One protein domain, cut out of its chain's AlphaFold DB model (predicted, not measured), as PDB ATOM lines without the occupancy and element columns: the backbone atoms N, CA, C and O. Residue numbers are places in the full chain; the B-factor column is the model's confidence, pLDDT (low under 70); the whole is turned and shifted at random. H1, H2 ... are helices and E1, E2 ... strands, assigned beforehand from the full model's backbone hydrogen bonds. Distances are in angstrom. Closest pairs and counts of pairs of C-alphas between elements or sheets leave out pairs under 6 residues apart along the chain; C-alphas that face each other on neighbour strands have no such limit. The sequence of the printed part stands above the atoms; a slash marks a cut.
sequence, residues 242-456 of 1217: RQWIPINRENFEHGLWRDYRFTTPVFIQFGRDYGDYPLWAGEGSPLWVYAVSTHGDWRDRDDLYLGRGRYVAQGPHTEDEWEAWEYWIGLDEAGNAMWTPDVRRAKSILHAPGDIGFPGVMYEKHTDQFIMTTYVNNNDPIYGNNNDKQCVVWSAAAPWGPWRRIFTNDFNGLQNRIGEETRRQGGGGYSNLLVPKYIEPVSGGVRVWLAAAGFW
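What this domain is: This is residues 242 to 456 of the 1217 residues of an uncharacterized protein of candidate division BRC1 bacterium ADurb.BinA292 (UniProt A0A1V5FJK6). One strongly twisted, branched sheet of nine strands makes the body: long E7 bends sharply, its first part beside E4 of the strands E2, E3, E4 and its later part beside E8, from which E9 and E10 carry the sheet on, while the hairpin of E5 and E6 branches off E4. The hairpin of E11 and E12 makes a separate small sheet, E11 packing on E7 and E8; residues 242 to 249 stick out as an arm, and residues 416 to 422 stick out as a loop. The 215 printed residues run E1 H1 E2 E3 E4 H2 E5 E6 E7 E8 E9 E10 H3 E11 E12, three named helices and twelve named strands, mostly strand, with under half of the residues in named elements. The whole is compact, with a radius of gyration of the C-alphas of 18.8 A and spans of 67 by 56 by 36 A.

Where its parts are: Find C-alpha 348 at (80.544, 60.701, 22.911), where E7 begins; it runs to residue 364 and bends by 139 degrees at residue 354. The other strands of its sheet are E2, 264 to 267, E3, 288 to 294, E4, 301 to 310, 27.1 A long, E5, 326 to 331, E6, 337 to 340, E8, 369 to 377, 26.0 A, E9, 389 to 396, 23.0 A, and E10, 404 to 410. E11 is 429 to 434, and E12, 446 to 455, 29.0 A long, ends at C-alpha 455, (75.546, 41.174, 43.165). E1, 243 to 246, begins at (55.439, 69.678, 50.396); H1 is 248 to 254, H2 319 to 322, H3 412 to 415.

How they stand to each other: Start at E4: E3 lies on one side, N 291 to O 307 2.9 A, and E5 and E7 on the other, N 308 to O 326 2.8 A and N 352 to O 302 2.8 A. E2, E3, E4 and E7, E8, E9, E10 are meanders, each strand the antiparallel neighbour of the one before; look at N 266 to O 292, 2.8 A, N 371 to O 362, 2.8 A, N 372 to O 394, 2.9 A, and N 393 to O 407, 3.0 A. E5 and E6 form a hairpin, N 329 to O 338 2.9 A, and so do E11 and E12, antiparallel, N 430 to O 454 2.8 A. The closest C-alphas of E7 and E11, Gly 360 and Leu 433, are 4.6 A apart. H1 is not on the branched sheet, and H2 and H3 only just are not, with 4 pairs of C-alphas within 10 A each. Every O i to N i+4 pair of H1 is within hydrogen-bond range; H2 and H3 are too short for one.

The domain as a whole: The C-alphas of Arg 242 and Gly 444, the two farthest apart, are 67.9 A apart. The printed part has no cut; the links E2 to E3, E8 to E9, H3 to E11 and E11 to E12 are long. Mean pLDDT of the printed part is 76.9, with 85 residues under 70, among them 242 to 255, 411 to 430 and 437 to 456.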
ATOM      1  N   ARG A 242      55.141  71.332  54.288       60.84
ATOM      2  CA  ARG A 242      54.139  70.298  53.943       60.84
ATOM      3  C   ARG A 242      54.104  69.936  52.456       60.84
ATOM      4  O   ARG A 242      53.044  69.630  51.904       60.84
ATOM      5  N   GLN A 243      55.265  69.969  51.814       56.78
ATOM      6  CA  GLN A 243      55.439  69.678  50.396       56.78
ATOM      7  C   GLN A 243      56.510  68.607  50.191       56.78
ATOM      8  O   GLN A 243      57.370  68.391  51.044       56.78
ATOM      9  N   TRP A 244      56.442  67.942  49.046       51.19
ATOM     10  CA  TRP A 244      57.436  66.973  48.607       51.19
ATOM     11  C   TRP A 244      58.479  67.704  47.753       51.19
ATOM     12  O   TRP A 244      58.123  68.384  46.789       51.19
ATOM     13  N   ILE A 245      59.750  67.617  48.145       49.59
ATOM     14  CA  ILE A 245      60.890  68.253  47.480       49.59
ATOM     15  C   ILE A 245      61.588  67.194  46.608       49.59
ATOM     16  O   ILE A 245      62.037  66.178  47.148       49.59
ATOM     17  N   PRO A 246      61.701  67.394  45.280       49.25
ATOM     18  CA  PRO A 246      62.426  66.471  44.409       49.25
ATOM     19  C   PRO A 246      63.940  66.563  44.646       49.25
ATOM     20  O   PRO A 246      64.559  67.573  44.302       49.25
ATOM     21  N   ILE A 247      64.546  65.487  45.161       51.81
ATOM     22  CA  ILE A 247      65.984  65.411  45.504       51.81
ATOM     23  C   ILE A 247      66.891  65.760  44.312       51.81
ATOM     24  O   ILE A 247      67.952  66.360  44.474       51.81
ATOM     25  N   ASN A 248      66.438  65.465  43.091       55.00
ATOM     26  CA  ASN A 248      67.166  65.757  41.857       55.00
ATOM     27  C   ASN A 248      67.590  67.232  41.735       55.00
ATOM     28  O   ASN A 248      68.589  67.506  41.077       55.00
ATOM     29  N   ARG A 249      66.849  68.188  42.321       53.75
ATOM     30  CA  ARG A 249      67.166  69.612  42.160       53.75
ATOM     31  C   ARG A 249      68.473  69.995  42.855       53.75
ATOM     32  O   ARG A 249      69.348  70.557  42.204       53.75
ATOM     33  N   GLU A 250      68.616  69.657  44.132       55.25
ATOM     34  CA  GLU A 250      69.817  69.978  44.913       55.25
ATOM     35  C   GLU A 250      71.043  69.247  44.345       55.25
ATOM     36  O   GLU A 250      72.106  69.846  44.207       55.25
ATOM     37  N   ASN A 251      70.872  68.007  43.868       55.53
ATOM     38  CA  ASN A 251      71.934  67.265  43.181       55.53
ATOM     39  C   ASN A 251      72.372  67.907  41.848       55.53
ATOM     40  O   ASN A 251      73.544  67.810  41.495       55.53
ATOM     41  N   PHE A 252      71.488  68.590  41.108       60.47
ATOM     42  CA  PHE A 252      71.877  69.338  39.899       60.47
ATOM     43  C   PHE A 252      72.426  70.745  40.189       60.47
ATOM     44  O   PHE A 252      73.199  71.263  39.382       60.47
ATOM     45  N   GLU A 253      72.055  71.369  41.309       60.69
ATOM     46  CA  GLU A 253      72.541  72.702  41.698       60.69
ATOM     47  C   GLU A 253      73.904  72.622  42.436       60.69
ATOM     48  O   GLU A 253      74.788  73.447  42.180       60.69
ATOM     49  N   HIS A 254      74.132  71.577  43.244       65.06
ATOM     50  CA  HIS A 254      75.340  71.376  44.066       65.06
ATOM     51  C   HIS A 254      76.220  70.175  43.669       65.06
ATOM     52  O   HIS A 254      77.316  70.019  44.205       65.06
ATOM     53  N   GLY A 255      75.783  69.315  42.745       67.25
ATOM     54  CA  GLY A 255      76.597  68.196  42.269       67.25
ATOM     55  C   GLY A 255      77.820  68.658  41.472       67.25
ATOM     56  O   GLY A 255      77.727  69.570  40.650       67.25
ATOM     57  N   LEU A 256      78.951  67.967  41.665       72.19
ATOM     58  CA  LEU A 256      80.238  68.258  41.010       72.19
ATOM     59  C   LEU A 256      80.136  68.345  39.472       72.19
ATOM     60  O   LEU A 256      80.842  69.123  38.836       72.19
ATOM     61  N   TRP A 257      79.198  67.612  38.869       82.88
ATOM     62  CA  TRP A 257      78.867  67.724  37.451       82.88
ATOM     63  C   TRP A 257      77.415  68.179  37.271       82.88
ATOM     64  O   TRP A 257      76.503  67.363  37.148       82.88
ATOM     65  N   ARG A 258      77.211  69.504  37.205       81.25
ATOM     66  CA  ARG A 258      75.910  70.195  37.038       81.25
ATOM     67  C   ARG A 258      75.193  69.938  35.687       81.25
ATOM     68  O   ARG A 258      74.318  70.710  35.292       81.25
ATOM     69  N   ASP A 259      75.557  68.897  34.932       87.88
ATOM     70  CA  ASP A 259      74.940  68.553  33.643       87.88
ATOM     71  C   ASP A 259      74.779  67.036  33.464       87.88
ATOM     72  O   ASP A 259      75.693  66.241  33.694       87.88
ATOM     73  N   TYR A 260      73.594  66.644  32.998       85.88
ATOM     74  CA  TYR A 260      73.126  65.262  32.884       85.88
ATOM     75  C   TYR A 260      73.977  64.357  31.968       85.88
ATOM     76  O   TYR A 260      73.789  63.144  31.972       85.88
ATOM     77  N   ARG A 261      74.918  64.901  31.188       88.12
ATOM     78  CA  ARG A 261      75.821  64.100  30.339       88.12
ATOM     79  C   ARG A 261      77.004  63.469  31.072       88.12
ATOM     80  O   ARG A 261      77.676  62.636  30.474       88.12
ATOM     81  N   PHE A 262      77.285  63.865  32.315       92.19
ATOM     82  CA  PHE A 262      78.480  63.410  33.039       92.19
ATOM     83  C   PHE A 262      78.186  62.953  34.483       92.19
ATOM     84  O   PHE A 262      79.029  63.064  35.365       92.19
ATOM     85  N   THR A 263      76.998  62.397  34.731       86.94
ATOM     86  CA  THR A 263      76.458  62.138  36.082       86.94
ATOM     87  C   THR A 263      77.088  60.989  36.864       86.94
ATOM     88  O   THR A 263      77.042  61.013  38.088       86.94
ATOM     89  N   THR A 264      77.634  59.967  36.200       89.44
ATOM     90  CA  THR A 264      78.171  58.764  36.869       89.44
ATOM     91  C   THR A 264      79.591  58.451  36.385       89.44
ATOM     92  O   THR A 264      79.785  57.487  35.637       89.44
ATOM     93  N   PRO A 265      80.584  59.292  36.745       92.12
ATOM     94  CA  PRO A 265      81.938  59.168  36.234       92.12
ATOM     95  C   PRO A 265      82.776  58.116  36.966       92.12
ATOM     96  O   PRO A 265      82.706  57.961  38.185       92.12
ATOM     97  N   VAL A 266      83.639  57.450  36.202       92.69
ATOM     98  CA  VAL A 266      84.646  56.498  36.673       92.69
ATOM     99  C   VAL A 266      86.020  56.954  36.179       92.69
ATOM    100  O   VAL A 266      86.216  57.215  34.990       92.69
ATOM    101  N   PHE A 267      86.975  57.073  37.102       93.50
ATOM    102  CA  PHE A 267      88.338  57.519  36.812       93.50
ATOM    103  C   PHE A 267      89.143  56.454  36.059       93.50
ATOM    104  O   PHE A 267      89.146  55.282  36.446       93.50
ATOM    105  N   ILE A 268      89.861  56.872  35.013       93.69
ATOM    106  CA  ILE A 268      90.770  56.003  34.257       93.69
ATOM    107  C   ILE A 268      92.006  55.716  35.108       93.69
ATOM    108  O   ILE A 268      92.698  56.635  35.541       93.69
ATOM    109  N   GLN A 269      92.295  54.435  35.311       90.69
ATOM    110  CA  GLN A 269      93.414  53.972  36.130       90.69
ATOM    111  C   GLN A 269      94.693  53.789  35.292       90.69
ATOM    112  O   GLN A 269      94.630  53.255  34.185       90.69
ATOM    113  N   PHE A 270      95.861  54.168  35.816       85.06
ATOM    114  CA  PHE A 270      97.139  54.145  35.081       85.06
ATOM    115  C   PHE A 270      98.173  53.225  35.748       85.06
ATOM    116  O   PHE A 270      99.193  53.670  36.274       85.06
ATOM    117  N   GLY A 271      97.885  51.922  35.733       77.31
ATOM    118  CA  GLY A 271      98.681  50.916  36.438       77.31
ATOM    119  C   GLY A 271      98.544  51.023  37.959       77.31
ATOM    120  O   GLY A 271      97.501  51.427  38.475       77.31
ATOM    121  N   ARG A 272      99.601  50.638  38.677       72.56
ATOM    122  CA  ARG A 272      99.717  50.821  40.129       72.56
ATOM    123  C   ARG A 272     100.235  52.233  40.433       72.56
ATOM    124  O   ARG A 272     101.199  52.663  39.807       72.56
ATOM    125  N   ASP A 273      99.624  52.913  41.403       69.69
ATOM    126  CA  ASP A 273     100.068  54.205  41.955       69.69
ATOM    127  C   ASP A 273     100.293  55.291  40.863       69.69
ATOM    128  O   ASP A 273     101.211  56.104  40.944       69.69
ATOM    129  N   TYR A 274      99.491  55.246  39.783       69.75
ATOM    130  CA  TYR A 274      99.634  56.012  38.524       69.75
ATOM    131  C   TYR A 274     101.007  55.900  37.814       69.75
ATOM    132  O   TYR A 274     101.261  56.607  36.835       69.75
ATOM    133  N   GLY A 275     101.883  54.982  38.238       73.44
ATOM    134  CA  GLY A 275     103.258  54.838  37.743       73.44
ATOM    135  C   GLY A 275     103.390  54.416  36.276       73.44
ATOM    136  O   GLY A 275     104.487  54.483  35.722       73.44
ATOM    137  N   ASP A 276     102.286  54.027  35.633       75.88
ATOM    138  CA  ASP A 276     102.243  53.620  34.226       75.88
ATOM    139  C   ASP A 276     101.658  54.713  33.312       75.88
ATOM    140  O   ASP A 276     101.271  54.432  32.179       75.88
ATOM    141  N   TYR A 277     101.568  55.960  33.785       78.44
ATOM    142  CA  TYR A 277     101.004  57.079  33.026       78.44
ATOM    143  C   TYR A 277     101.741  57.313  31.681       78.44
ATOM    144  O   TYR A 277     102.965  57.479  31.662       78.44
ATOM    145  N   PRO A 278     101.034  57.320  30.532       72.50
ATOM    146  CA  PRO A 278     101.661  57.200  29.220       72.50
ATOM    147  C   PRO A 278     102.342  58.478  28.722       72.50
ATOM    148  O   PRO A 278     101.793  59.581  28.768       72.50
ATOM    149  N   LEU A 279     103.510  58.295  28.100       60.12
ATOM    150  CA  LEU A 279     104.344  59.371  27.553       60.12
ATOM    151  C   LEU A 279     103.690  60.172  26.410       60.12
ATOM    152  O   LEU A 279     104.151  61.276  26.124       60.12
ATOM    153  N   TRP A 280     102.600  59.692  25.788       66.25
ATOM    154  CA  TRP A 280     101.852  60.491  24.801       66.25
ATOM    155  C   TRP A 280     101.228  61.753  25.411       66.25
ATOM    156  O   TRP A 280     100.953  62.703  24.680       66.25
ATOM    157  N   ALA A 281     101.057  61.809  26.738       63.91
ATOM    158  CA  ALA A 281     100.654  63.030  27.432       63.91
ATOM    159  C   ALA A 281     101.681  64.174  27.283       63.91
ATOM    160  O   ALA A 281     101.304  65.336  27.437       63.91
ATOM    161  N   GLY A 282     102.939  63.843  26.959       56.41
ATOM    162  CA  GLY A 282     104.068  64.755  26.795       56.41
ATOM    163  C   GLY A 282     104.955  64.821  28.039       56.41
ATOM    164  O   GLY A 282     104.478  65.078  29.144       56.41
ATOM    165  N   GLU A 283     106.264  64.633  27.863       51.50
ATOM    166  CA  GLU A 283     107.256  64.832  28.926       51.50
ATOM    167  C   GLU A 283     107.253  66.312  29.361       51.50
ATOM    168  O   GLU A 283     107.522  67.208  28.560       51.50
ATOM    169  N   GLY A 284     106.874  66.582  30.616       61.91
ATOM    170  CA  GLY A 284     106.666  67.943  31.139       61.91
ATOM    171  C   GLY A 284     105.248  68.516  30.974       61.91
ATOM    172  O   GLY A 284     105.009  69.664  31.346       61.91
ATOM    173  N   SER A 285     104.293  67.741  30.457       60.34
ATOM    174  CA  SER A 285     102.861  68.064  30.533       60.34
ATOM    175  C   SER A 285     102.361  67.951  31.982       60.34
ATOM    176  O   SER A 285     102.846  67.079  32.710       60.34
ATOM    177  N   PRO A 286     101.397  68.774  32.442       67.19
ATOM    178  CA  PRO A 286     100.738  68.519  33.719       67.19
ATOM    179  C   PRO A 286     100.078  67.135  33.696       67.19
ATOM    180  O   PRO A 286      99.500  66.728  32.685       67.19
ATOM    181  N   LEU A 287     100.145  66.411  34.815       79.75
ATOM    182  CA  LEU A 287      99.432  65.146  34.972       79.75
ATOM    183  C   LEU A 287      97.921  65.429  34.867       79.75
ATOM    184  O   LEU A 287      97.400  66.308  35.557       79.75
ATOM    185  N   TRP A 288      97.218  64.730  33.975       86.75
ATOM    186  CA  TRP A 288      95.777  64.893  33.774       86.75
ATOM    187  C   TRP A 288      95.045  63.692  34.365       86.75
ATOM    188  O   TRP A 288      95.299  62.548  33.988       86.75
ATOM    189  N   VAL A 289      94.100  63.959  35.263       89.94
ATOM    190  CA  VAL A 289      93.173  62.950  35.776       89.94
ATOM    191  C   VAL A 289      92.040  62.826  34.766       89.94
ATOM    192  O   VAL A 289      91.301  63.783  34.558       89.94
ATOM    193  N   TYR A 290      91.896  61.663  34.135       93.88
ATOM    194  CA  TYR A 290      90.813  61.394  33.186       93.88
ATOM    195  C   TYR A 290      89.670  60.638  33.864       93.88
ATOM    196  O   TYR A 290      89.909  59.725  34.654       93.88
ATOM    197  N   ALA A 291      88.430  60.955  33.498       95.31
ATOM    198  CA  ALA A 291      87.251  60.184  33.883       95.31
ATOM    199  C   ALA A 291      86.318  59.982  32.685       95.31
ATOM    200  O   ALA A 291      86.164  60.878  31.851       95.31
ATOM    201  N   VAL A 292      85.680  58.815  32.609       95.62
ATOM    202  CA  VAL A 292      84.610  58.531  31.642       95.62
ATOM    203  C   VAL A 292      83.265  58.473  32.351       95.62
ATOM    204  O   VAL A 292      83.206  58.020  33.488       95.62
ATOM    205  N   SER A 293      82.185  58.912  31.711       94.62
ATOM    206  CA  SER A 293      80.857  58.986  32.338       94.62
ATOM    207  C   SER A 293      79.749  58.665  31.341       94.62
ATOM    208  O   SER A 293      79.812  59.081  30.181       94.62
ATOM    209  N   THR A 294      78.743  57.906  31.770       93.25
ATOM    210  CA  THR A 294      77.578  57.549  30.949       93.25
ATOM    211  C   THR A 294      76.494  58.625  30.996       93.25
ATOM    212  O   THR A 294      76.374  59.394  31.948       93.25
ATOM    213  N   HIS A 295      75.674  58.667  29.948       87.69
ATOM    214  CA  HIS A 295      74.633  59.678  29.763       87.69
ATOM    215  C   HIS A 295      73.453  59.557  30.760       87.69
ATOM    216  O   HIS A 295      72.435  58.919  30.478       87.69
ATOM    217  N   GLY A 296      73.557  60.188  31.931       82.69
ATOM    218  CA  GLY A 296      72.441  60.467  32.850       82.69
ATOM    219  C   GLY A 296      71.993  59.326  33.773       82.69
ATOM    220  O   GLY A 296      71.201  59.559  34.677       82.69
ATOM    221  N   ASP A 297      72.445  58.093  33.542       80.62
ATOM    222  CA  ASP A 297      72.343  56.955  34.473       80.62
ATOM    223  C   ASP A 297      73.508  55.990  34.182       80.62
ATOM    224  O   ASP A 297      74.119  56.047  33.111       80.62
ATOM    225  N   TRP A 298      73.797  55.080  35.109       80.94
ATOM    226  CA  TRP A 298      74.855  54.066  35.012       80.94
ATOM    227  C   TRP A 298      74.407  52.774  34.291       80.94
ATOM    228  O   TRP A 298      75.160  51.792  34.241       80.94
ATOM    229  N   ARG A 299      73.180  52.760  33.749       81.19
ATOM    230  CA  ARG A 299      72.522  51.631  33.069       81.19
ATOM    231  C   ARG A 299      72.347  51.861  31.576       81.19
ATOM    232  O   ARG A 299      71.715  52.845  31.190       81.19
ATOM    233  N   ASP A 300      72.852  50.904  30.795       73.00
ATOM    234  CA  ASP A 300      72.472  50.619  29.403       73.00
ATOM    235  C   ASP A 300      72.314  51.880  28.538       73.00
ATOM    236  O   ASP A 300      71.286  52.109  27.898       73.00
ATOM    237  N   ARG A 301      73.317  52.766  28.587       84.62
ATOM    238  CA  ARG A 301      73.301  54.025  27.837       84.62
ATOM    239  C   ARG A 301      73.911  53.862  26.457       84.62
ATOM    240  O   ARG A 301      74.777  53.027  26.236       84.62
ATOM    241  N   ASP A 302      73.471  54.728  25.551       90.62
ATOM    242  CA  ASP A 302      73.964  54.754  24.176       90.62
ATOM    243  C   ASP A 302      75.311  55.471  24.049       90.62
ATOM    244  O   ASP A 302      76.033  55.231  23.087       90.62
ATOM    245  N   ASP A 303      75.645  56.355  24.997       94.38
ATOM    246  CA  ASP A 303      76.777  57.281  24.913       94.38
ATOM    247  C   ASP A 303      77.640  57.305  26.181       94.38
ATOM    248  O   ASP A 303      77.141  57.387  27.311       94.38
ATOM    249  N   LEU A 304      78.956  57.320  25.949       95.50
ATOM    250  CA  LEU A 304      80.012  57.502  26.941       95.50
ATOM    251  C   LEU A 304      80.791  58.789  26.651       95.50
ATOM    252  O   LEU A 304      81.315  58.958  25.552       95.50
ATOM    253  N   TYR A 305      80.939  59.666  27.638       97.00
ATOM    254  CA  TYR A 305      81.695  60.918  27.534       97.00
ATOM    255  C   TYR A 305      83.034  60.825  28.269       97.00
ATOM    256  O   TYR A 305      83.173  60.050  29.212       97.00
ATOM    257  N   LEU A 306      84.006  61.646  27.861       96.88
ATOM    258  CA  LEU A 306      85.326  61.762  28.491       96.88
ATOM    259  C   LEU A 306      85.551  63.189  28.995       96.88
ATOM    260  O   LEU A 306      85.413  64.148  28.232       96.88
ATOM    261  N   GLY A 307      85.942  63.302  30.260       96.12
ATOM    262  CA  GLY A 307      86.416  64.528  30.891       96.12
ATOM    263  C   GLY A 307      87.842  64.362  31.412       96.12
ATOM    264  O   GLY A 307      88.304  63.239  31.640       96.12
ATOM    265  N   ARG A 308      88.538  65.480  31.617       94.44
ATOM    266  CA  ARG A 308      89.822  65.537  32.316       94.44
ATOM    267  C   ARG A 308      89.904  66.743  33.250       94.44
ATOM    268  O   ARG A 308      89.519  67.842  32.862       94.44
ATOM    269  N   GLY A 309      90.467  66.544  34.435       91.44
ATOM    270  CA  GLY A 309      90.911  67.605  35.339       91.44
ATOM    271  C   GLY A 309      92.439  67.661  35.392       91.44
ATOM    272  O   GLY A 309      93.116  66.665  35.117       91.44
ATOM    273  N   ARG A 310      93.013  68.814  35.746       84.00
ATOM    274  CA  ARG A 310      94.451  68.893  36.051       84.00
ATOM    275  C   ARG A 310      94.706  68.306  37.434       84.00
ATOM    276  O   ARG A 310      94.004  68.635  38.383       84.00
ATOM    277  N   TYR A 311      95.731  67.475  37.561       76.69
ATOM    278  CA  TYR A 311      96.214  67.053  38.867       76.69
ATOM    279  C   TYR A 311      97.008  68.194  39.510       76.69
ATOM    280  O   TYR A 311      98.087  68.558  39.034       76.69
ATOM    281  N   VAL A 312      96.482  68.745  40.600       68.00
ATOM    282  CA  VAL A 312      97.200  69.682  41.466       68.00
ATOM    283  C   VAL A 312      97.733  68.881  42.649       68.00
ATOM    284  O   VAL A 312      96.971  68.333  43.436       68.00
ATOM    285  N   ALA A 313      99.056  68.777  42.775       53.22
ATOM    286  CA  ALA A 313      99.707  67.913  43.767       53.22
ATOM    287  C   ALA A 313      99.676  68.464  45.215       53.22
ATOM    288  O   ALA A 313     100.483  68.046  46.046       53.22
ATOM    289  N   GLN A 314      98.833  69.463  45.500       44.75
ATOM    290  CA  GLN A 314      98.888  70.290  46.711       44.75
ATOM    291  C   GLN A 314      97.487  70.704  47.198       44.75
ATOM    292  O   GLN A 314      97.102  71.861  47.074       44.75
ATOM    293  N   GLY A 315      96.764  69.767  47.819       49.84
ATOM    294  CA  GLY A 315      95.567  70.058  48.620       49.84
ATOM    295  C   GLY A 315      94.236  69.559  48.036       49.84
ATOM    296  O   GLY A 315      94.210  68.960  46.960       49.84
ATOM    297  N   PRO A 316      93.126  69.747  48.774       48.28
ATOM    298  CA  PRO A 316      91.778  69.484  48.278       48.28
ATOM    299  C   PRO A 316      91.355  70.561  47.269       48.28
ATOM    300  O   PRO A 316      91.522  71.750  47.529       48.28
ATOM    301  N   HIS A 317      90.771  70.139  46.145       57.28
ATOM    302  CA  HIS A 317      90.329  71.041  45.073       57.28
ATOM    303  C   HIS A 317      89.238  72.004  45.552       57.28
ATOM    304  O   HIS A 317      88.201  71.586  46.081       57.28
ATOM    305  N   THR A 318      89.477  73.289  45.317       65.38
ATOM    306  CA  THR A 318      88.530  74.397  45.501       65.38
ATOM    307  C   THR A 318      87.385  74.354  44.476       65.38
ATOM    308  O   THR A 318      87.480  73.658  43.466       65.38
ATOM    309  N   GLU A 319      86.287  75.100  44.694       61.22
ATOM    310  CA  GLU A 319      85.181  75.158  43.710       61.22
ATOM    311  C   GLU A 319      85.660  75.681  42.338       61.22
ATOM    312  O   GLU A 319      85.276  75.134  41.303       61.22
ATOM    313  N   ASP A 320      86.609  76.623  42.335       65.19
ATOM    314  CA  ASP A 320      87.273  77.148  41.135       65.19
ATOM    315  C   ASP A 320      88.097  76.079  40.379       65.19
ATOM    316  O   ASP A 320      88.186  76.102  39.149       65.19
ATOM    317  N   GLU A 321      88.697  75.112  41.082       65.81
ATOM    318  CA  GLU A 321      89.444  74.003  40.463       65.81
ATOM    319  C   GLU A 321      88.519  72.926  39.880       65.81
ATOM    320  O   GLU A 321      88.884  72.252  38.913       65.81
ATOM    321  N   TRP A 322      87.285  72.812  40.377       63.69
ATOM    322  CA  TRP A 322      86.268  71.970  39.750       63.69
ATOM    323  C   TRP A 322      85.729  72.574  38.438       63.69
ATOM    324  O   TRP A 322      85.424  71.817  37.512       63.69
ATOM    325  N   GLU A 323      85.731  73.905  38.269       70.19
ATOM    326  CA  GLU A 323      85.496  74.541  36.955       70.19
ATOM    327  C   GLU A 323      86.637  74.292  35.940       70.19
ATOM    328  O   GLU A 323      86.448  74.481  34.736       70.19
ATOM    329  N   ALA A 324      87.806  73.802  36.377       83.69
ATOM    330  CA  ALA A 324      88.938  73.487  35.499       83.69
ATOM    331  C   ALA A 324      88.824  72.130  34.763       83.69
ATOM    332  O   ALA A 324      89.776  71.718  34.087       83.69
ATOM    333  N   TRP A 325      87.688  71.429  34.869       92.06
ATOM    334  CA  TRP A 325      87.419  70.212  34.096       92.06
ATOM    335  C   TRP A 325      87.114  70.517  32.626       92.06
ATOM    336  O   TRP A 325      86.201  71.271  32.294       92.06
ATOM    337  N   GLU A 326      87.841  69.859  31.724       95.56
ATOM    338  CA  GLU A 326      87.627  69.951  30.282       95.56
ATOM    339  C   GLU A 326      87.054  68.640  29.720       95.56
ATOM    340  O   GLU A 326      87.520  67.548  30.039       95.56
ATOM    341  N   TYR A 327      86.089  68.739  28.811       96.69
ATOM    342  CA  TYR A 327      85.388  67.619  28.181       96.69
ATOM    343  C   TYR A 327      85.782  67.481  26.711       96.69
ATOM    344  O   TYR A 327      85.993  68.476  26.012       96.69
ATOM    345  N   TRP A 328      85.882  66.244  26.229       97.81
ATOM    346  CA  TRP A 328      86.341  65.945  24.871       97.81
ATOM    347  C   TRP A 328      85.296  66.311  23.804       97.81
ATOM    348  O   TRP A 328      84.115  65.982  23.936       97.81
ATOM    349  N   ILE A 329      85.724  66.963  22.714       97.88
ATOM    350  CA  ILE A 329      84.834  67.437  21.630       97.88
ATOM    351  C   ILE A 329      85.216  66.946  20.226       97.88
ATOM    352  O   ILE A 329      84.690  67.453  19.227       97.88
ATOM    353  N   GLY A 330      86.104  65.961  20.116       97.00
ATOM    354  CA  GLY A 330      86.617  65.438  18.847       97.00
ATOM    355  C   GLY A 330      88.134  65.561  18.728       97.00
ATOM    356  O   GLY A 330      88.817  65.918  19.686       97.00
ATOM    357  N   LEU A 331      88.646  65.291  17.528       96.50
ATOM    358  CA  LEU A 331      90.034  65.563  17.156       96.50
ATOM    359  C   LEU A 331      90.117  66.809  16.261       96.50
ATOM    360  O   LEU A 331      89.129  67.157  15.608       96.50
ATOM    361  N   ASP A 332      91.276  67.465  16.233       95.56
ATOM    362  CA  ASP A 332      91.611  68.488  15.236       95.56
ATOM    363  C   ASP A 332      92.106  67.865  13.909       95.56
ATOM    364  O   ASP A 332      92.184  66.643  13.763       95.56
ATOM    365  N   GLU A 333      92.450  68.703  12.924       94.94
ATOM    366  CA  GLU A 333      92.960  68.259  11.611       94.94
ATOM    367  C   GLU A 333      94.310  67.515  11.683       94.94
ATOM    368  O   GLU A 333      94.678  66.820  10.736       94.94
ATOM    369  N   ALA A 334      95.046  67.639  12.793       94.12
ATOM    370  CA  ALA A 334      96.306  66.943  13.047       94.12
ATOM    371  C   ALA A 334      96.131  65.681  13.921       94.12
ATOM    372  O   ALA A 334      97.106  64.973  14.172       94.12
ATOM    373  N   GLY A 335      94.903  65.368  14.352       91.06
ATOM    374  CA  GLY A 335      94.577  64.208  15.182       91.06
ATOM    375  C   GLY A 335      94.701  64.438  16.694       91.06
ATOM    376  O   GLY A 335      94.520  63.490  17.457       91.06
ATOM    377  N   ASN A 336      94.974  65.664  17.154       92.75
ATOM    378  CA  ASN A 336      95.052  65.973  18.583       92.75
ATOM    379  C   ASN A 336      93.650  66.038  19.196       92.75
ATOM    380  O   ASN A 336      92.722  66.568  18.586       92.75
ATOM    381  N   ALA A 337      93.495  65.571  20.434       94.75
ATOM    382  CA  ALA A 337      92.238  65.703  21.162       94.75
ATOM    383  C   ALA A 337      91.897  67.176  21.446       94.75
ATOM    384  O   ALA A 337      92.674  67.892  22.079       94.75
ATOM    385  N   MET A 338      90.708  67.606  21.016       96.88
ATOM    386  CA  MET A 338      90.139  68.913  21.334       96.88
ATOM    387  C   MET A 338      89.263  68.835  22.585       96.88
ATOM    388  O   MET A 338      88.494  67.888  22.767       96.88
ATOM    389  N   TRP A 339      89.326  69.887  23.400       97.00
ATOM    390  CA  TRP A 339      88.701  69.950  24.720       97.00
ATOM    391  C   TRP A 339      87.896  71.243  24.907       97.00
ATOM    392  O   TRP A 339      88.084  72.223  24.180       97.00
ATOM    393  N   THR A 340      86.967  71.258  25.863       96.12
ATOM    394  CA  THR A 340      86.160  72.441  26.198       96.12
ATOM    395  C   THR A 340      85.688  72.402  27.656       96.12
ATOM    396  O   THR A 340      85.380  71.315  28.127       96.12
ATOM    397  N   PRO A 341      85.555  73.535  28.370       94.62
ATOM    398  CA  PRO A 341      84.961  73.541  29.714       94.62
ATOM    399  C   PRO A 341      83.434  73.323  29.704       94.62
ATOM    400  O   PRO A 341      82.842  72.943  30.708       94.62
ATOM    401  N   ASP A 342      82.762  73.532  28.566       94.00
ATOM    402  CA  ASP A 342      81.311  73.343  28.446       94.00
ATOM    403  C   ASP A 342      80.940  71.882  28.130       94.00
ATOM    404  O   ASP A 342      80.898  71.460  26.970       94.00
ATOM    405  N   VAL A 343      80.595  71.122  29.168       93.44
ATOM    406  CA  VAL A 343      80.064  69.747  29.093       93.44
ATOM    407  C   VAL A 343      78.900  69.574  28.093       93.44
ATOM    408  O   VAL A 343      78.759  68.513  27.483       93.44
ATOM    409  N   ARG A 344      78.118  70.621  27.781       93.44
ATOM    410  CA  ARG A 344      77.027  70.558  26.777       93.44
ATOM    411  C   ARG A 344      77.533  70.505  25.338       93.44
ATOM    412  O   ARG A 344      76.759  70.222  24.415       93.44
ATOM    413  N   ARG A 345      78.827  70.745  25.132       96.12
ATOM    414  CA  ARG A 345      79.541  70.585  23.861       96.12
ATOM    415  C   ARG A 345      80.367  69.299  23.799       96.12
ATOM    416  O   ARG A 345      80.853  68.982  22.713       96.12
ATOM    417  N   ALA A 346      80.479  68.555  24.905       96.31
ATOM    418  CA  ALA A 346      81.122  67.246  24.946       96.31
ATOM    419  C   ALA A 346      80.510  66.294  23.907       96.31
ATOM    420  O   ALA A 346      79.290  66.271  23.703       96.31
ATOM    421  N   LYS A 347      81.367  65.496  23.265       97.06
ATOM    422  CA  LYS A 347      80.975  64.422  22.349       97.06
ATOM    423  C   LYS A 347      81.200  63.062  22.995       97.06
ATOM    424  O   LYS A 347      82.087  62.891  23.826       97.06
ATOM    425  N   SER A 348      80.397  62.104  22.554       96.62
ATOM    426  CA  SER A 348      80.544  60.701  22.911       96.62
ATOM    427  C   SER A 348      81.852  60.140  22.339       96.62
ATOM    428  O   SER A 348      82.107  60.280  21.141       96.62
ATOM    429  N   ILE A 349      82.683  59.536  23.192       97.06
ATOM    430  CA  ILE A 349      83.900  58.799  22.805       97.06
ATOM    431  C   ILE A 349      83.583  57.364  22.366       97.06
ATOM    432  O   ILE A 349      84.331  56.771  21.589       97.06
ATOM    433  N   LEU A 350      82.457  56.820  22.830       96.19
ATOM    434  CA  LEU A 350      81.903  55.544  22.402       96.19
ATOM    435  C   LEU A 350      80.380  55.673  22.330       96.19
ATOM    436  O   LEU A 350      79.726  55.803  23.362       96.19
ATOM    437  N   HIS A 351      79.843  55.585  21.113       95.25
ATOM    438  CA  HIS A 351      78.415  55.427  20.869       95.25
ATOM    439  C   HIS A 351      78.113  53.946  20.603       95.25
ATOM    440  O   HIS A 351      78.577  53.389  19.603       95.25
ATOM    441  N   ALA A 352      77.369  53.305  21.499       92.62
ATOM    442  CA  ALA A 352      76.988  51.899  21.417       92.62
ATOM    443  C   ALA A 352      75.610  51.701  22.081       92.62
ATOM    444  O   ALA A 352      75.551  51.464  23.285       92.62
ATOM    445  N   PRO A 353      74.500  51.838  21.325       88.88
ATOM    446  CA  PRO A 353      73.143  51.838  21.872       88.88
ATOM    447  C   PRO A 353      72.822  50.650  22.783       88.88
ATOM    448  O   PRO A 353      72.982  49.503  22.372       88.88
ATOM    449  N   GLY A 354      72.387  50.935  24.013       84.75
ATOM    450  CA  GLY A 354      72.140  49.947  25.076       84.75
ATOM    451  C   GLY A 354      73.374  49.238  25.668       84.75
ATOM    452  O   GLY A 354      73.254  48.588  26.703       84.75
ATOM    453  N   ASP A 355      74.566  49.373  25.076       84.62
ATOM    454  CA  ASP A 355      75.735  48.525  25.370       84.62
ATOM    455  C   ASP A 355      76.717  49.121  26.420       84.62
ATOM    456  O   ASP A 355      77.827  48.601  26.623       84.62
ATOM    457  N   ILE A 356      76.349  50.230  27.080       90.44
ATOM    458  CA  ILE A 356      77.225  50.974  28.005       90.44
ATOM    459  C   ILE A 356      76.603  51.103  29.406       90.44
ATOM    460  O   ILE A 356      76.040  52.134  29.781       90.44
ATOM    461  N   GLY A 357      76.745  50.050  30.214       90.00
ATOM    462  CA  GLY A 357      76.535  50.072  31.664       90.00
ATOM    463  C   GLY A 357      77.851  50.098  32.459       90.00
ATOM    464  O   GLY A 357      78.773  49.348  32.135       90.00
ATOM    465  N   PHE A 358      77.913  50.946  33.500       90.00
ATOM    466  CA  PHE A 358      78.992  51.117  34.505       90.00
ATOM    467  C   PHE A 358      80.424  50.792  33.995       90.00
ATOM    468  O   PHE A 358      80.938  49.698  34.253       90.00
ATOM    469  N   PRO A 359      81.068  51.720  33.260       93.31
ATOM    470  CA  PRO A 359      82.356  51.496  32.599       93.31
ATOM    471  C   PRO A 359      83.537  51.479  33.584       93.31
ATOM    472  O   PRO A 359      83.805  52.472  34.251       93.31
ATOM    473  N   GLY A 360      84.303  50.388  33.632       93.56
ATOM    474  CA  GLY A 360      85.617  50.345  34.287       93.56
ATOM    475  C   GLY A 360      86.735  50.510  33.260       93.56
ATOM    476  O   GLY A 360      86.786  49.728  32.316       93.56
ATOM    477  N   VAL A 361      87.627  51.497  33.420       94.44
ATOM    478  CA  VAL A 361      88.687  51.804  32.434       94.44
ATOM    479  C   VAL A 361      90.072  51.842  33.072       94.44
ATOM    480  O   VAL A 361      90.281  52.499  34.091       94.44
ATOM    481  N   MET A 362      91.041  51.203  32.421       94.44
ATOM    482  CA  MET A 362      92.459  51.281  32.775       94.44
ATOM    483  C   MET A 362      93.349  51.392  31.532       94.44
ATOM    484  O   MET A 362      92.973  50.957  30.447       94.44
ATOM    485  N   TYR A 363      94.550  51.936  31.701       93.31
ATOM    486  CA  TYR A 363      95.640  51.867  30.734       93.31
ATOM    487  C   TYR A 363      96.567  50.682  31.050       93.31
ATOM    488  O   TYR A 363      96.999  50.520  32.191       93.31
ATOM    489  N   GLU A 364      96.889  49.869  30.042       90.25
ATOM    490  CA  GLU A 364      97.871  48.782  30.116       90.25
ATOM    491  C   GLU A 364      99.133  49.169  29.328       90.25
ATOM    492  O   GLU A 364      99.170  49.093  28.095       90.25
ATOM    493  N   LYS A 365     100.210  49.525  30.041       85.88
ATOM    494  CA  LYS A 365     101.486  49.939  29.421       85.88
ATOM    495  C   LYS A 365     102.122  48.896  28.500       85.88
ATOM    496  O   LYS A 365     102.895  49.259  27.623       85.88
ATOM    497  N   HIS A 366     101.835  47.609  28.696       83.19
ATOM    498  CA  HIS A 366     102.460  46.533  27.923       83.19
ATOM    499  C   HIS A 366     101.812  46.291  26.557       83.19
ATOM    500  O   HIS A 366     102.429  45.657  25.702       83.19
ATOM    501  N   THR A 367     100.599  46.797  26.336       86.75
ATOM    502  CA  THR A 367      99.904  46.758  25.039       86.75
ATOM    503  C   THR A 367      99.748  48.139  24.398       86.75
ATOM    504  O   THR A 367      99.210  48.206  23.291       86.75
ATOM    505  N   ASP A 368     100.198  49.206  25.080       90.50
ATOM    506  CA  ASP A 368      99.964  50.622  24.742       90.50
ATOM    507  C   ASP A 368      98.483  50.882  24.406       90.50
ATOM    508  O   ASP A 368      98.114  51.436  23.368       90.50
ATOM    509  N   GLN A 369      97.601  50.351  25.262       93.75
ATOM    510  CA  GLN A 369      96.156  50.386  25.064       93.75
ATOM    511  C   GLN A 369      95.404  50.643  26.364       93.75
ATOM    512  O   GLN A 369      95.705  50.101  27.427       93.75
ATOM    513  N   PHE A 370      94.340  51.420  26.231       95.12
ATOM    514  CA  PHE A 370      93.268  51.518  27.202       95.12
ATOM    515  C   PHE A 370      92.357  50.307  27.038       95.12
ATOM    516  O   PHE A 370      91.922  50.009  25.925       95.12
ATOM    517  N   ILE A 371      92.067  49.623  28.141       95.62
ATOM    518  CA  ILE A 371      91.100  48.531  28.235       95.62
ATOM    519  C   ILE A 371      89.902  49.046  29.032       95.62
ATOM    520  O   ILE A 371      90.069  49.637  30.101       95.62
ATOM    521  N   MET A 372      88.696  48.820  28.515       95.75
ATOM    522  CA  MET A 372      87.446  49.179  29.181       95.75
ATOM    523  C   MET A 372      86.502  47.984  29.254       95.75
ATOM    524  O   MET A 372      86.234  47.343  28.239       95.75
ATOM    525  N   THR A 373      85.936  47.734  30.427       94.75
ATOM    526  CA  THR A 373      84.819  46.810  30.638       94.75
ATOM    527  C   THR A 373      83.518  47.579  30.826       94.75
ATOM    528  O   THR A 373      83.411  48.391  31.741       94.75
ATOM    529  N   THR A 374      82.504  47.289  30.010       93.25
ATOM    530  CA  THR A 374      81.101  47.653  30.285       93.25
ATOM    531  C   THR A 374      80.306  46.398  30.646       93.25
ATOM    532  O   THR A 374      80.785  45.266  30.482       93.25
ATOM    533  N   TYR A 375      79.086  46.570  31.153       88.81
ATOM    534  CA  TYR A 375      78.054  45.538  31.037       88.81
ATOM    535  C   TYR A 375      76.923  45.997  30.108       88.81
ATOM    536  O   TYR A 375      76.796  47.185  29.818       88.81
ATOM    537  N   VAL A 376      76.122  45.031  29.661       84.88
ATOM    538  CA  VAL A 376      74.940  45.203  28.800       84.88
ATOM    539  C   VAL A 376      73.798  44.377  29.375       84.88
ATOM    540  O   VAL A 376      74.038  43.221  29.727       84.88
ATOM    541  N   ASN A 377      72.579  44.910  29.448       79.94
ATOM    542  CA  ASN A 377      71.363  44.126  29.694       79.94
ATOM    543  C   ASN A 377      70.684  43.767  28.350       79.94
ATOM    544  O   ASN A 377      70.076  44.615  27.706       79.94
ATOM    545  N   ASN A 378      70.768  42.505  27.911       68.44
ATOM    546  CA  ASN A 378      70.502  42.116  26.514       68.44
ATOM    547  C   ASN A 378      69.047  42.253  26.006       68.44
ATOM    548  O   ASN A 378      68.854  42.170  24.792       68.44
ATOM    549  N   ASN A 379      68.022  42.312  26.870       59.25
ATOM    550  CA  ASN A 379      66.680  41.830  26.479       59.25
ATOM    551  C   ASN A 379      65.442  42.643  26.914       59.25
ATOM    552  O   ASN A 379      64.329  42.214  26.604       59.25
ATOM    553  N   ASP A 380      65.573  43.808  27.557       51.72
ATOM    554  CA  ASP A 380      64.426  44.708  27.774       51.72
ATOM    555  C   ASP A 380      64.883  46.166  27.981       51.72
ATOM    556  O   ASP A 380      65.743  46.411  28.826       51.72
ATOM    557  N   PRO A 381      64.323  47.151  27.250       53.41
ATOM    558  CA  PRO A 381      64.755  48.547  27.330       53.41
ATOM    559  C   PRO A 381      64.272  49.291  28.589       53.41
ATOM    560  O   PRO A 381      64.527  50.491  28.703       53.41
ATOM    561  N   ILE A 382      63.516  48.645  29.490       50.44
ATOM    562  CA  ILE A 382      62.946  49.284  30.684       50.44
ATOM    563  C   ILE A 382      63.190  48.469  31.973       50.44
ATOM    564  O   ILE A 382      63.789  49.035  32.882       50.44
ATOM    565  N   TYR A 383      62.767  47.195  32.099       50.97
ATOM    566  CA  TYR A 383      62.964  46.396  33.345       50.97
ATOM    567  C   TYR A 383      62.999  44.850  33.225       50.97
ATOM    568  O   TYR A 383      63.216  44.159  34.225       50.97
ATOM    569  N   GLY A 384      62.750  44.265  32.056       48.81
ATOM    570  CA  GLY A 384      62.650  42.809  31.876       48.81
ATOM    571  C   GLY A 384      63.963  42.027  32.070       48.81
ATOM    572  O   GLY A 384      64.859  42.072  31.238       48.81
ATOM    573  N   ASN A 385      64.020  41.209  33.129       55.97
ATOM    574  CA  ASN A 385      65.051  40.189  33.393       55.97
ATOM    575  C   ASN A 385      66.523  40.678  33.401       55.97
ATOM    576  O   ASN A 385      67.322  40.344  32.528       55.97
ATOM    577  N   ASN A 386      66.931  41.283  34.523       59.28
ATOM    578  CA  ASN A 386      68.326  41.592  34.913       59.28
ATOM    579  C   ASN A 386      69.319  40.392  34.950       59.28
ATOM    580  O   ASN A 386      70.433  40.544  35.457       59.28
ATOM    581  N   ASN A 387      68.930  39.206  34.476       62.06
ATOM    582  CA  ASN A 387      69.769  38.003  34.408       62.06
ATOM    583  C   ASN A 387      70.584  37.941  33.104       62.06
ATOM    584  O   ASN A 387      71.736  37.509  33.120       62.06
ATOM    585  N   ASP A 388      70.014  38.420  31.992       71.38
ATOM    586  CA  ASP A 388      70.606  38.354  30.649       71.38
ATOM    587  C   ASP A 388      71.669  39.445  30.447       71.38
ATOM    588  O   ASP A 388      71.575  40.285  29.553       71.38
ATOM    589  N   LYS A 389      72.688  39.450  31.310       77.56
ATOM    590  CA  LYS A 389      73.784  40.414  31.243       77.56
ATOM    591  C   LYS A 389      74.949  39.901  30.415       77.56
ATOM    592  O   LYS A 389      75.335  38.741  30.556       77.56
ATOM    593  N   GLN A 390      75.593  40.781  29.658       85.62
ATOM    594  CA  GLN A 390      76.914  40.537  29.074       85.62
ATOM    595  C   GLN A 390      77.982  41.401  29.739       85.62
ATOM    596  O   GLN A 390      77.721  42.536  30.123       85.62
ATOM    597  N   CYS A 391      79.199  40.869  29.852       89.56
ATOM    598  CA  CYS A 391      80.410  41.675  29.985       89.56
ATOM    599  C   CYS A 391      80.948  41.946  28.581       89.56
ATOM    600  O   CYS A 391      81.148  40.998  27.814       89.56
ATOM    601  N   VAL A 392      81.200  43.211  28.250       92.06
ATOM    602  CA  VAL A 392      81.805  43.611  26.977       92.06
ATOM    603  C   VAL A 392      83.132  44.294  27.266       92.06
ATOM    604  O   VAL A 392      83.194  45.237  28.054       92.06
ATOM    605  N   VAL A 393      84.199  43.816  26.622       94.00
ATOM    606  CA  VAL A 393      85.529  44.428  26.714       94.00
ATOM    607  C   VAL A 393      85.819  45.184  25.427       94.00
ATOM    608  O   VAL A 393      85.649  44.665  24.316       94.00
ATOM    609  N   TRP A 394      86.299  46.404  25.599       96.25
ATOM    610  CA  TRP A 394      86.696  47.338  24.564       96.25
ATOM    611  C   TRP A 394      88.184  47.665  24.715       96.25
ATOM    612  O   TRP A 394      88.696  47.672  25.835       96.25
ATOM    613  N   SER A 395      88.867  47.990  23.617       96.56
ATOM    614  CA  SER A 395      90.180  48.635  23.686       96.56
ATOM    615  C   SER A 395      90.333  49.815  22.729       96.56
ATOM    616  O   SER A 395      89.616  49.923  21.729       96.56
ATOM    617  N   ALA A 396      91.254  50.717  23.064       96.81
ATOM    618  CA  ALA A 396      91.634  51.885  22.273       96.81
ATOM    619  C   ALA A 396      93.108  52.249  22.514       96.81
ATOM    620  O   ALA A 396      93.639  51.988  23.587       96.81
ATOM    621  N   ALA A 397      93.760  52.908  21.553       94.56
ATOM    622  CA  ALA A 397      95.122  53.439  21.733       94.56
ATOM    623  C   ALA A 397      95.163  54.754  22.548       94.56
ATOM    624  O   ALA A 397      96.212  55.174  23.020       94.56
ATOM    625  N   ALA A 398      94.016  55.414  22.723       94.50
ATOM    626  CA  ALA A 398      93.867  56.662  23.468       94.50
ATOM    627  C   ALA A 398      92.529  56.652  24.233       94.50
ATOM    628  O   ALA A 398      91.592  55.983  23.787       94.50
ATOM    629  N   PRO A 399      92.375  57.400  25.344       95.38
ATOM    630  CA  PRO A 399      91.172  57.320  26.179       95.38
ATOM    631  C   PRO A 399      89.919  57.861  25.467       95.38
ATOM    632  O   PRO A 399      88.798  57.490  25.801       95.38
ATOM    633  N   TRP A 400      90.099  58.693  24.437       96.75
ATOM    634  CA  TRP A 400      89.037  59.184  23.554       96.75
ATOM    635  C   TRP A 400      88.729  58.269  22.357       96.75
ATOM    636  O   TRP A 400      87.969  58.648  21.469       96.75
ATOM    637  N   GLY A 401      89.303  57.065  22.310       94.88
ATOM    638  CA  GLY A 401      89.074  56.116  21.228       94.88
ATOM    639  C   GLY A 401      89.981  56.325  19.999       94.88
ATOM    640  O   GLY A 401      91.017  56.985  20.094       94.88
ATOM    641  N   PRO A 402      89.616  55.752  18.834       95.88
ATOM    642  CA  PRO A 402      88.390  54.989  18.588       95.88
ATOM    643  C   PRO A 402      88.347  53.690  19.403       95.88
ATOM    644  O   PRO A 402      89.293  52.905  19.393       95.88
ATOM    645  N   TRP A 403      87.235  53.469  20.104       97.00
ATOM    646  CA  TRP A 403      87.023  52.280  20.927       97.00
ATOM    647  C   TRP A 403      86.524  51.104  20.086       97.00
ATOM    648  O   TRP A 403      85.515  51.197  19.388       97.00
ATOM    649  N   ARG A 404      87.224  49.972  20.169       96.56
ATOM    650  CA  ARG A 404      86.897  48.730  19.463       96.56
ATOM    651  C   ARG A 404      86.437  47.664  20.451       96.56
ATOM    652  O   ARG A 404      87.167  47.341  21.381       96.56
ATOM    653  N   ARG A 405      85.281  47.041  20.201       95.31
ATOM    654  CA  ARG A 405      84.857  45.819  20.907       95.31
ATOM    655  C   ARG A 405      85.832  44.682  20.585       95.31
ATOM    656  O   ARG A 405      86.020  44.350  19.413       95.31
ATOM    657  N   ILE A 406      86.448  44.110  21.616       94.75
ATOM    658  CA  ILE A 406      87.423  43.012  21.503       94.75
ATOM    659  C   ILE A 406      86.921  41.701  22.119       94.75
ATOM    660  O   ILE A 406      87.339  40.637  21.672       94.75
ATOM    661  N   PHE A 407      86.002  41.753  23.087       91.12
ATOM    662  CA  PHE A 407      85.428  40.562  23.720       91.12
ATOM    663  C   PHE A 407      83.987  40.801  24.188       91.12
ATOM    664  O   PHE A 407      83.574  41.935  24.436       91.12
ATOM    665  N   THR A 408      83.207  39.728  24.303       89.19
ATOM    666  CA  THR A 408      81.827  39.732  24.806       89.19
ATOM    667  C   THR A 408      81.519  38.362  25.407       89.19
ATOM    668  O   THR A 408      81.853  37.348  24.795       89.19
ATOM    669  N   ASN A 409      80.910  38.318  26.594       83.94
ATOM    670  CA  ASN A 409      80.584  37.071  27.294       83.94
ATOM    671  C   ASN A 409      79.302  37.202  28.124       83.94
ATOM    672  O   ASN A 409      79.159  38.159  28.884       83.94
ATOM    673  N   ASP A 410      78.408  36.216  28.032       78.25
ATOM    674  CA  ASP A 410      77.171  36.166  28.815       78.25
ATOM    675  C   ASP A 410      77.453  35.808  30.285       78.25
ATOM    676  O   ASP A 410      77.930  34.712  30.595       78.25
ATOM    677  N   PHE A 411      77.047  36.665  31.225       69.19
ATOM    678  CA  PHE A 411      77.003  36.329  32.654       69.19
ATOM    679  C   PHE A 411      76.020  35.194  32.955       69.19
ATOM    680  O   PHE A 411      76.238  34.449  33.908       69.19
ATOM    681  N   ASN A 412      75.015  34.965  32.104       60.81
ATOM    682  CA  ASN A 412      74.220  33.734  32.125       60.81
ATOM    683  C   ASN A 412      75.109  32.475  32.023       60.81
ATOM    684  O   ASN A 412      74.822  31.463  32.663       60.81
ATOM    685  N   GLY A 413      76.217  32.525  31.274       57.88
ATOM    686  CA  GLY A 413      77.199  31.440  31.185       57.88
ATOM    687  C   GLY A 413      78.001  31.209  32.472       57.88
ATOM    688  O   GLY A 413      78.496  30.098  32.677       57.88
ATOM    689  N   LEU A 414      78.090  32.224  33.345       52.59
ATOM    690  CA  LEU A 414      78.624  32.130  34.707       52.59
ATOM    691  C   LEU A 414      77.554  31.664  35.704       52.59
ATOM    692  O   LEU A 414      77.760  30.639  36.349       52.59
ATOM    693  N   GLN A 415      76.396  32.337  35.788       52.97
ATOM    694  CA  GLN A 415      75.301  31.977  36.707       52.97
ATOM    695  C   GLN A 415      74.887  30.502  36.570       52.97
ATOM    696  O   GLN A 415      74.650  29.835  37.573       52.97
ATOM    697  N   ASN A 416      74.854  29.956  35.348       48.44
ATOM    698  CA  ASN A 416      74.493  28.554  35.102       48.44
ATOM    699  C   ASN A 416      75.549  27.514  35.539       48.44
ATOM    700  O   ASN A 416      75.289  26.318  35.403       48.44
ATOM    701  N   ARG A 417      76.722  27.938  36.029       51.41
ATOM    702  CA  ARG A 417      77.776  27.060  36.580       51.41
ATOM    703  C   ARG A 417      77.851  27.091  38.106       51.41
ATOM    704  O   ARG A 417      78.447  26.189  38.686       51.41
ATOM    705  N   ILE A 418      77.262  28.104  38.738       47.25
ATOM    706  CA  ILE A 418      77.062  28.154  40.189       47.25
ATOM    707  C   ILE A 418      75.844  27.265  40.524       47.25
ATOM    708  O   ILE A 418      74.978  27.049  39.673       47.25
ATOM    709  N   GLY A 419      75.805  26.680  41.725       45.03
ATOM    710  CA  GLY A 419      74.825  25.653  42.103       45.03
ATOM    711  C   GLY A 419      73.350  26.072  41.976       45.03
ATOM    712  O   GLY A 419      73.005  27.253  41.952       45.03
ATOM    713  N   GLU A 420      72.441  25.086  41.934       50.12
ATOM    714  CA  GLU A 420      71.002  25.323  41.701       50.12
ATOM    715  C   GLU A 420      70.312  26.232  42.735       50.12
ATOM    716  O   GLU A 420      69.243  26.772  42.443       50.12
ATOM    717  N   GLU A 421      70.899  26.437  43.915       49.50
ATOM    718  CA  GLU A 421      70.389  27.393  44.901       49.50
ATOM    719  C   GLU A 421      70.587  28.847  44.444       49.50
ATOM    720  O   GLU A 421      69.644  29.638  44.502       49.50
ATOM    721  N   THR A 422      71.754  29.191  43.885       51.28
ATOM    722  CA  THR A 422      72.065  30.551  43.404       51.28
ATOM    723  C   THR A 422      71.146  30.964  42.252       51.28
ATOM    724  O   THR A 422      70.664  32.097  42.210       51.28
ATOM    725  N   ARG A 423      70.797  30.011  41.369       50.91
ATOM    726  CA  ARG A 423      69.810  30.185  40.282       50.91
ATOM    727  C   ARG A 423      68.451  30.721  40.748       50.91
ATOM    728  O   ARG A 423      67.726  31.286  39.933       50.91
ATOM    729  N   ARG A 424      68.066  30.528  42.016       53.41
ATOM    730  CA  ARG A 424      66.751  30.951  42.535       53.41
ATOM    731  C   ARG A 424      66.699  32.402  43.010       53.41
ATOM    732  O   ARG A 424      65.600  32.896  43.233       53.41
ATOM    733  N   GLN A 425      67.841  33.072  43.184       53.16
ATOM    734  CA  GLN A 425      67.901  34.388  43.837       53.16
ATOM    735  C   GLN A 425      68.003  35.587  42.877       53.16
ATOM    736  O   GLN A 425      67.937  36.724  43.337       53.16
ATOM    737  N   GLY A 426      68.120  35.356  41.560       52.72
ATOM    738  CA  GLY A 426      67.947  36.389  40.521       52.72
ATOM    739  C   GLY A 426      68.934  37.566  40.572       52.72
ATOM    740  O   GLY A 426      68.665  38.625  40.007       52.72
ATOM    741  N   GLY A 427      70.058  37.407  41.277       57.28
ATOM    742  CA  GLY A 427      71.077  38.441  41.417       57.28
ATOM    743  C   GLY A 427      71.833  38.655  40.110       57.28
ATOM    744  O   GLY A 427      72.761  37.908  39.796       57.28
ATOM    745  N   GLY A 428      71.460  39.689  39.356       60.00
ATOM    746  CA  GLY A 428      72.293  40.209  38.273       60.00
ATOM    747  C   GLY A 428      73.637  40.725  38.806       60.00
ATOM    748  O   GLY A 428      73.719  41.185  39.947       60.00
ATOM    749  N   GLY A 429      74.682  40.656  37.978       63.72
ATOM    750  CA  GLY A 429      75.970  41.301  38.258       63.72
ATOM    751  C   GLY A 429      75.905  42.816  38.032       63.72
ATOM    752  O   GLY A 429      75.208  43.282  37.126       63.72
ATOM    753  N   TYR A 430      76.613  43.595  38.844       66.69
ATOM    754  CA  TYR A 430      76.657  45.058  38.789       66.69
ATOM    755  C   TYR A 430      78.069  45.568  39.086       66.69
ATOM    756  O   TYR A 430      78.727  45.069  39.999       66.69
ATOM    757  N   SER A 431      78.495  46.585  38.327       71.06
ATOM    758  CA  SER A 431      79.890  47.020  38.128       71.06
ATOM    759  C   SER A 431      80.795  45.930  37.528       71.06
ATOM    760  O   SER A 431      80.773  44.785  37.960       71.06
ATOM    761  N   ASN A 432      81.586  46.302  36.519       75.12
ATOM    762  CA  ASN A 432      82.691  45.502  35.985       75.12
ATOM    763  C   ASN A 432      83.958  46.347  36.129       75.12
ATOM    764  O   ASN A 432      84.314  47.092  35.214       75.12
ATOM    765  N   LEU A 433      84.596  46.293  37.299       79.38
ATOM    766  CA  LEU A 433      85.763  47.123  37.602       79.38
ATOM    767  C   LEU A 433      87.061  46.335  37.430       79.38
ATOM    768  O   LEU A 433      87.262  45.304  38.072       79.38
ATOM    769  N   LEU A 434      87.939  46.855  36.570       81.31
ATOM    770  CA  LEU A 434      89.321  46.408  36.406       81.31
ATOM    771  C   LEU A 434      90.167  47.023  37.526       81.31
ATOM    772  O   LEU A 434      90.120  48.235  37.730       81.31
ATOM    773  N   VAL A 435      90.929  46.203  38.254       80.44
ATOM    774  CA  VAL A 435      91.659  46.639  39.461       80.44
ATOM    775  C   VAL A 435      93.180  46.540  39.244       80.44
ATOM    776  O   VAL A 435      93.793  45.538  39.622       80.44
ATOM    777  N   PRO A 436      93.826  47.546  38.615       72.44
ATOM    778  CA  PRO A 436      95.166  47.373  38.057       72.44
ATOM    779  C   PRO A 436      96.296  47.221  39.078       72.44
ATOM    780  O   PRO A 436      97.333  46.651  38.744       72.44
ATOM    781  N   LYS A 437      96.101  47.637  40.336       69.69
ATOM    782  CA  LYS A 437      97.112  47.454  41.393       69.69
ATOM    783  C   LYS A 437      97.480  45.987  41.663       69.69
ATOM    784  O   LYS A 437      98.529  45.727  42.242       69.69
ATOM    785  N   TYR A 438      96.615  45.050  41.264       68.81
ATOM    786  CA  TYR A 438      96.810  43.606  41.411       68.81
ATOM    787  C   TYR A 438      97.375  42.925  40.145       68.81
ATOM    788  O   TYR A 438      97.484  41.701  40.120       68.81
ATOM    789  N   ILE A 439      97.744  43.674  39.094       67.56
ATOM    790  CA  ILE A 439      98.352  43.104  37.877       67.56
ATOM    791  C   ILE A 439      99.851  42.862  38.108       67.56
ATOM    792  O   ILE A 439     100.718  43.596  37.616       67.56
ATOM    793  N   GLU A 440     100.187  41.792  38.826       59.03
ATOM    794  CA  GLU A 440     101.573  41.325  38.842       59.03
ATOM    795  C   GLU A 440     102.013  40.838  37.445       59.03
ATOM    796  O   GLU A 440     101.214  40.260  36.695       59.03
ATOM    797  N   PRO A 441     103.283  41.065  37.052       54.75
ATOM    798  CA  PRO A 441     103.881  40.340  35.942       54.75
ATOM    799  C   PRO A 441     104.067  38.880  36.365       54.75
ATOM    800  O   PRO A 441     104.874  38.595  37.251       54.75
ATOM    801  N   VAL A 442     103.358  37.953  35.720       53.47
ATOM    802  CA  VAL A 442     103.645  36.522  35.865       53.47
ATOM    803  C   VAL A 442     104.805  36.177  34.927       53.47
ATOM    804  O   VAL A 442     104.894  36.693  33.805       53.47
ATOM    805  N   SER A 443     105.720  35.321  35.381       41.84
ATOM    806  CA  SER A 443     106.825  34.818  34.559       41.84
ATOM    807  C   SER A 443     106.304  34.176  33.263       41.84
ATOM    808  O   SER A 443     105.242  33.557  33.238       41.84
ATOM    809  N   GLY A 444     107.033  34.369  32.157       55.78
ATOM    810  CA  GLY A 444     106.600  33.934  30.820       55.78
ATOM    811  C   GLY A 444     105.733  34.940  30.043       55.78
ATOM    812  O   GLY A 444     105.110  34.566  29.054       55.78
ATOM    813  N   GLY A 445     105.676  36.212  30.458       56.34
ATOM    814  CA  GLY A 445     104.976  37.266  29.703       56.34
ATOM    815  C   GLY A 445     103.448  37.186  29.784       56.34
ATOM    816  O   GLY A 445     102.750  37.685  28.897       56.34
ATOM    817  N   VAL A 446     102.941  36.554  30.845       48.72
ATOM    818  CA  VAL A 446     101.515  36.418  31.145       48.72
ATOM    819  C   VAL A 446     101.109  37.496  32.155       48.72
ATOM    820  O   VAL A 446     101.812  37.737  33.137       48.72
ATOM    821  N   ARG A 447      99.969  38.159  31.944       64.06
ATOM    822  CA  ARG A 447      99.391  39.118  32.905       64.06
ATOM    823  C   ARG A 447      97.945  38.780  33.201       64.06
ATOM    824  O   ARG A 447      97.207  38.442  32.282       64.06
ATOM    825  N   VAL A 448      97.546  38.895  34.465       63.44
ATOM    826  CA  VAL A 448      96.184  38.598  34.917       63.44
ATOM    827  C   VAL A 448      95.513  39.887  35.388       63.44
ATOM    828  O   VAL A 448      95.980  40.526  36.328       63.44
ATOM    829  N   TRP A 449      94.408  40.255  34.747       68.06
ATOM    830  CA  TRP A 449      93.537  41.344  35.173       68.06
ATOM    831  C   TRP A 449      92.371  40.780  35.981       68.06
ATOM    832  O   TRP A 449      91.609  39.952  35.477       68.06
ATOM    833  N   LEU A 450      92.194  41.263  37.209       65.00
ATOM    834  CA  LEU A 450      91.018  40.956  38.020       65.00
ATOM    835  C   LEU A 450      89.883  41.928  37.678       65.00
ATOM    836  O   LEU A 450      90.025  43.141  37.843       65.00
ATOM    837  N   ALA A 451      88.759  41.371  37.228       65.31
ATOM    838  CA  ALA A 451      87.486  42.062  37.097       65.31
ATOM    839  C   ALA A 451      86.592  41.701  38.293       65.31
ATOM    840  O   ALA A 451      86.202  40.540  38.466       65.31
ATOM    841  N   ALA A 452      86.277  42.699  39.119       68.25
ATOM    842  CA  ALA A 452      85.344  42.565  40.232       68.25
ATOM    843  C   ALA A 452      83.906  42.842  39.767       68.25
ATOM    844  O   ALA A 452      83.671  43.820  39.052       68.25
ATOM    845  N   ALA A 453      82.963  42.006  40.214       64.81
ATOM    846  CA  ALA A 453      81.529  42.174  39.996       64.81
ATOM    847  C   ALA A 453      80.750  42.001  41.311       64.81
ATOM    848  O   ALA A 453      80.939  41.022  42.036       64.81
ATOM    849  N   GLY A 454      79.875  42.960  41.621       63.72
ATOM    850  CA  GLY A 454      78.959  42.911  42.762       63.72
ATOM    851  C   GLY A 454      77.611  42.291  42.388       63.72
ATOM    852  O   GLY A 454      77.225  42.292  41.222       63.72
ATOM    853  N   PHE A 455      76.865  41.785  43.373       58.44
ATOM    854  CA  PHE A 455      75.546  41.174  43.165       58.44
ATOM    855  C   PHE A 455      74.507  41.786  44.115       58.44
ATOM    856  O   PHE A 455      74.741  41.900  45.317       58.44
ATOM    857  N   TRP A 456      73.356  42.191  43.574       45.31
ATOM    858  CA  TRP A 456      72.360  43.023  44.272       45.31
ATOM    859  C   TRP A 456      71.331  42.200  45.073       45.31
ATOM    860  O   TRP A 456      70.133  42.301  44.822       45.31
TER     861      TRP A 456